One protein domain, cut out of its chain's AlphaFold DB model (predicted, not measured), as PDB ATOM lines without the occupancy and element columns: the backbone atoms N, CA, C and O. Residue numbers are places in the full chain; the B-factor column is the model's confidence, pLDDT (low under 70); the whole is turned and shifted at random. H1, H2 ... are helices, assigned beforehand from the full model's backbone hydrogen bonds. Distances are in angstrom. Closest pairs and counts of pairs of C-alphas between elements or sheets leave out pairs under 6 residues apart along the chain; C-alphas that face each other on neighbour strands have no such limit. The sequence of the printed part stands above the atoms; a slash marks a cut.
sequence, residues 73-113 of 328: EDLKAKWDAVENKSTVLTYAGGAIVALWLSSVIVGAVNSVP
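What this domain is: This is residues 73 to 113 of the 328 residues of the protein "CAAD domain-containing protein" of Oryza nivara (UniProt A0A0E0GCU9). One long helix, H2, makes the long axis, and the short helix H1 turns off at its first end, the two meeting near their ends as an L. The printed part has 41 residues with two named helices, H1 then H2, and no named strand; the class is all helix. The whole is extended, with a radius of gyration of the C-alphas of 16.6 A, and spans 53 by 17 by 6 A.

How they stand to each other: H2, residues 85 to 111, and H1, residues 73 to 80, are close but not clearly touching. Their closest C-alphas, those of Lys 85 and Trp 79, are 7.6 A apart. Their lines stand about perpendicular, at 84 degrees. In both helices every O i to N i+4 pair is within hydrogen-bond range.

Where its parts are: H2 is 38.4 A long from C-alpha 85 at (210.797, 189.029, 147.640) to C-alpha 111 at (237.718, 196.568, 173.988). H1 is 9.9 A long and begins at C-alpha 73 at (216.871, 181.184, 134.462).

The domain as a whole: The two C-alphas farthest apart, those of Glu 73 and Pro 113, are 53.4 A apart. The printed part has no cut, and the link from H1 to H2, four residues, is tight. Residues 89 to 113, of which 89 to 111 belong to H2, stand free. The mean pLDDT of the printed part is 74.4; it is under 70 at residue 80, residues 83 to 88 and residues 110 to 113.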
ATOM      1  N   GLU A  73     218.291 181.019 134.800       81.81
ATOM      2  CA  GLU A  73     216.871 181.184 134.462       81.81
ATOM      3  C   GLU A  73     215.963 180.373 135.392       81.81
ATOM      4  O   GLU A  73     214.980 180.917 135.892       81.81
ATOM      5  N   ASP A  74     216.324 179.135 135.730       75.81
ATOM      6  CA  ASP A  74     215.544 178.283 136.641       75.81
ATOM      7  C   ASP A  74     215.560 178.823 138.092       75.81
ATOM      8  O   ASP A  74     214.544 178.838 138.800       75.81
ATOM      9  N   LEU A  75     216.709 179.358 138.534       78.75
ATOM     10  CA  LEU A  75     216.852 180.079 139.807       78.75
ATOM     11  C   LEU A  75     216.105 181.418 139.800       78.75
ATOM     12  O   LEU A  75     215.477 181.769 140.801       78.75
ATOM     13  N   LYS A  76     216.139 182.151 138.684       76.56
ATOM     14  CA  LYS A  76     215.423 183.415 138.489       76.56
ATOM     15  C   LYS A  76     213.917 183.186 138.487       76.56
ATOM     16  O   LYS A  76     213.229 183.904 139.192       76.56
ATOM     17  N   ALA A  77     213.414 182.160 137.803       80.81
ATOM     18  CA  ALA A  77     212.002 181.791 137.788       80.81
ATOM     19  C   ALA A  77     211.502 181.384 139.185       80.81
ATOM     20  O   ALA A  77     210.439 181.833 139.611       80.81
ATOM     21  N   LYS A  78     212.286 180.606 139.946       74.75
ATOM     22  CA  LYS A  78     211.941 180.239 141.336       74.75
ATOM     23  C   LYS A  78     212.062 181.398 142.323       74.75
ATOM     24  O   LYS A  78     211.268 181.476 143.255       74.75
ATOM     25  N   TRP A  79     213.004 182.315 142.112       74.38
ATOM     26  CA  TRP A  79     213.047 183.586 142.834       74.38
ATOM     27  C   TRP A  79     211.871 184.484 142.445       74.38
ATOM     28  O   TRP A  79     211.302 185.161 143.298       74.38
ATOM     29  N   ASP A  80     211.465 184.474 141.174       67.50
ATOM     30  CA  ASP A  80     210.407 185.335 140.669       67.50
ATOM     31  C   ASP A  80     209.009 184.884 141.100       67.50
ATOM     32  O   ASP A  80     208.192 185.750 141.427       67.50
ATOM     33  N   ALA A  81     208.804 183.569 141.224       78.62
ATOM     34  CA  ALA A  81     207.650 182.932 141.856       78.62
ATOM     35  C   ALA A  81     207.635 183.043 143.395       78.62
ATOM     36  O   ALA A  81     206.603 182.781 144.008       78.62
ATOM     37  N   VAL A  82     208.737 183.451 144.048       76.06
ATOM     38  CA  VAL A  82     208.715 183.764 145.486       76.06
ATOM     39  C   VAL A  82     208.088 185.150 145.677       76.06
ATOM     40  O   VAL A  82     208.728 186.201 145.686       76.06
ATOM     41  N   GLU A  83     206.767 185.161 145.810       54.62
ATOM     42  CA  GLU A  83     205.931 186.371 145.833       54.62
ATOM     43  C   GLU A  83     206.125 187.278 147.070       54.62
ATOM     44  O   GLU A  83     205.563 188.365 147.155       54.62
ATOM     45  N   ASN A  84     207.032 186.899 147.978       61.72
ATOM     46  CA  ASN A  84     207.459 187.674 149.145       61.72
ATOM     47  C   ASN A  84     208.935 188.129 149.066       61.72
ATOM     48  O   ASN A  84     209.644 188.125 150.073       61.72
ATOM     49  N   LYS A  85     209.418 188.532 147.879       58.16
ATOM     50  CA  LYS A  85     210.797 189.029 147.640       58.16
ATOM     51  C   LYS A  85     211.308 190.022 148.687       58.16
ATOM     52  O   LYS A  85     212.447 189.898 149.124       58.16
ATOM     53  N   SER A  86     210.489 190.992 149.092       59.81
ATOM     54  CA  SER A  86     210.853 191.971 150.123       59.81
ATOM     55  C   SER A  86     211.071 191.304 151.481       59.81
ATOM     56  O   SER A  86     212.108 191.531 152.094       59.81
ATOM     57  N   THR A  87     210.150 190.442 151.918       62.91
ATOM     58  CA  THR A  87     210.209 189.712 153.196       62.91
ATOM     59  C   THR A  87     211.368 188.718 153.248       62.91
ATOM     60  O   THR A  87     212.069 188.646 154.252       62.91
ATOM     61  N   VAL A  88     211.616 187.966 152.170       65.31
ATOM     62  CA  VAL A  88     212.740 187.017 152.104       65.31
ATOM     63  C   VAL A  88     214.074 187.768 152.114       65.31
ATOM     64  O   VAL A  88     214.991 187.373 152.833       65.31
ATOM     65  N   LEU A  89     214.175 188.889 151.391       72.06
ATOM     66  CA  LEU A  89     215.375 189.727 151.378       72.06
ATOM     67  C   LEU A  89     215.614 190.429 152.726       72.06
ATOM     68  O   LEU A  89     216.765 190.517 153.154       72.06
ATOM     69  N   THR A  90     214.571 190.887 153.429       73.75
ATOM     70  CA  THR A  90     214.719 191.503 154.762       73.75
ATOM     71  C   THR A  90     214.973 190.486 155.868       73.75
ATOM     72  O   THR A  90     215.751 190.796 156.766       73.75
ATOM     73  N   TYR A  91     214.432 189.264 155.802       73.62
ATOM     74  CA  TYR A  91     214.810 188.194 156.737       73.62
ATOM     75  C   TYR A  91     216.239 187.695 156.492       73.62
ATOM     76  O   TYR A  91     217.007 187.580 157.445       73.62
ATOM     77  N   ALA A  92     216.634 187.451 155.238       80.81
ATOM     78  CA  ALA A  92     217.995 187.023 154.913       80.81
ATOM     79  C   ALA A  92     219.026 188.120 155.235       80.81
ATOM     80  O   ALA A  92     220.022 187.862 155.914       80.81
ATOM     81  N   GLY A  93     218.761 189.361 154.815       83.31
ATOM     82  CA  GLY A  93     219.595 190.517 155.139       83.31
ATOM     83  C   GLY A  93     219.634 190.803 156.640       83.31
ATOM     84  O   GLY A  93     220.711 191.001 157.196       83.31
ATOM     85  N   GLY A  94     218.486 190.748 157.318       83.50
ATOM     86  CA  GLY A  94     218.369 190.946 158.763       83.50
ATOM     87  C   GLY A  94     219.129 189.900 159.575       83.50
ATOM     88  O   GLY A  94     219.830 190.263 160.515       83.50
ATOM     89  N   ALA A  95     219.077 188.622 159.184       79.56
ATOM     90  CA  ALA A  95     219.838 187.556 159.836       79.56
ATOM     91  C   ALA A  95     221.357 187.760 159.700       79.56
ATOM     92  O   ALA A  95     222.088 187.629 160.683       79.56
ATOM     93  N   ILE A  96     221.833 188.140 158.508       77.31
ATOM     94  CA  ILE A  96     223.257 188.418 158.251       77.31
ATOM     95  C   ILE A  96     223.718 189.666 159.020       77.31
ATOM     96  O   ILE A  96     224.771 189.644 159.658       77.31
ATOM     97  N   VAL A  97     222.918 190.738 159.019       85.19
ATOM     98  CA  VAL A  97     223.214 191.973 159.762       85.19
ATOM     99  C   VAL A  97     223.190 191.738 161.274       85.19
ATOM    100  O   VAL A  97     224.057 192.265 161.963       85.19
ATOM    101  N   ALA A  98     222.283 190.911 161.804       79.31
ATOM    102  CA  ALA A  98     222.253 190.542 163.223       79.31
ATOM    103  C   ALA A  98     223.473 189.693 163.634       79.31
ATOM    104  O   ALA A  98     224.081 189.944 164.679       79.31
ATOM    105  N   LEU A  99     223.889 188.741 162.790       87.62
ATOM    106  CA  LEU A  99     225.133 187.985 162.978       87.62
ATOM    107  C   LEU A  99     226.357 188.914 162.982       87.62
ATOM    108  O   LEU A  99     227.201 188.812 163.871       87.62
ATOM    109  N   TRP A 100     226.418 189.878 162.062       89.31
ATOM    110  CA  TRP A 100     227.500 190.863 162.018       89.31
ATOM    111  C   TRP A 100     227.485 191.815 163.230       89.31
ATOM    112  O   TRP A 100     228.521 191.995 163.873       89.31
ATOM    113  N   LEU A 101     226.321 192.356 163.615       87.81
ATOM    114  CA  LEU A 101     226.187 193.224 164.794       87.81
ATOM    115  C   LEU A 101     226.587 192.506 166.086       87.81
ATOM    116  O   LEU A 101     227.260 193.104 166.922       87.81
ATOM    117  N   SER A 102     226.209 191.234 166.259       81.25
ATOM    118  CA  SER A 102     226.578 190.485 167.468       81.25
ATOM    119  C   SER A 102     228.099 190.319 167.603       81.25
ATOM    120  O   SER A 102     228.631 190.475 168.702       81.25
ATOM    121  N   SER A 103     228.820 190.136 166.488       76.50
ATOM    122  CA  SER A 103     230.289 190.131 166.468       76.50
ATOM    123  C   SER A 103     230.889 191.491 166.866       76.50
ATOM    124  O   SER A 103     231.786 191.541 167.713       76.50
ATOM    125  N   VAL A 104     230.354 192.598 166.335       84.69
ATOM    126  CA  VAL A 104     230.814 193.963 166.669       84.69
ATOM    127  C   VAL A 104     230.564 194.300 168.143       84.69
ATOM    128  O   VAL A 104     231.445 194.859 168.794       84.69
ATOM    129  N   ILE A 105     229.408 193.924 168.700       79.69
ATOM    130  CA  ILE A 105     229.068 194.177 170.111       79.69
ATOM    131  C   ILE A 105     230.019 193.420 171.049       79.69
ATOM    132  O   ILE A 105     230.548 194.017 171.986       79.69
ATOM    133  N   VAL A 106     230.297 192.137 170.786       77.94
ATOM    134  CA  VAL A 106     231.248 191.351 171.596       77.94
ATOM    135  C   VAL A 106     232.666 191.924 171.497       77.94
ATOM    136  O   VAL A 106     233.352 192.043 172.513       77.94
ATOM    137  N   GLY A 107     233.086 192.355 170.302       70.81
ATOM    138  CA  GLY A 107     234.360 193.053 170.112       70.81
ATOM    139  C   GLY A 107     234.438 194.375 170.884       70.81
ATOM    140  O   GLY A 107     235.454 194.651 171.521       70.81
ATOM    141  N   ALA A 108     233.360 195.164 170.900       73.25
ATOM    142  CA  ALA A 108     233.299 196.428 171.629       73.25
ATOM    143  C   ALA A 108     233.354 196.222 173.152       73.25
ATOM    144  O   ALA A 108     234.151 196.876 173.824       73.25
ATOM    145  N   VAL A 109     232.584 195.269 173.697       70.44
ATOM    146  CA  VAL A 109     232.592 194.939 175.136       70.44
ATOM    147  C   VAL A 109     233.983 194.498 175.599       70.44
ATOM    148  O   VAL A 109     234.442 194.935 176.652       70.44
ATOM    149  N   ASN A 110     234.693 193.699 174.796       59.62
ATOM    150  CA  ASN A 110     236.048 193.246 175.124       59.62
ATOM    151  C   ASN A 110     237.134 194.330 174.914       59.62
ATOM    152  O   ASN A 110     238.266 194.163 175.366       59.62
ATOM    153  N   SER A 111     236.802 195.443 174.245       67.00
ATOM    154  CA  SER A 111     237.718 196.568 173.988       67.00
ATOM    155  C   SER A 111     237.612 197.700 175.020       67.00
ATOM    156  O   SER A 111     238.434 198.616 175.006       67.00
ATOM    157  N   VAL A 112     236.626 197.660 175.925       68.31
ATOM    158  CA  VAL A 112     236.455 198.663 176.987       68.31
ATOM    159  C   VAL A 112     237.140 198.172 178.274       68.31
ATOM    160  O   VAL A 112     236.631 197.262 178.929       68.31
ATOM    161  N   PRO A 113     238.258 198.784 178.720       58.94
ATOM    162  CA  PRO A 113     239.006 198.315 179.894       58.94
ATOM    163  C   PRO A 113     238.287 198.523 181.244       58.94
ATOM    164  O   PRO A 113     238.827 198.157 182.287       58.94
TER     165      PRO A 113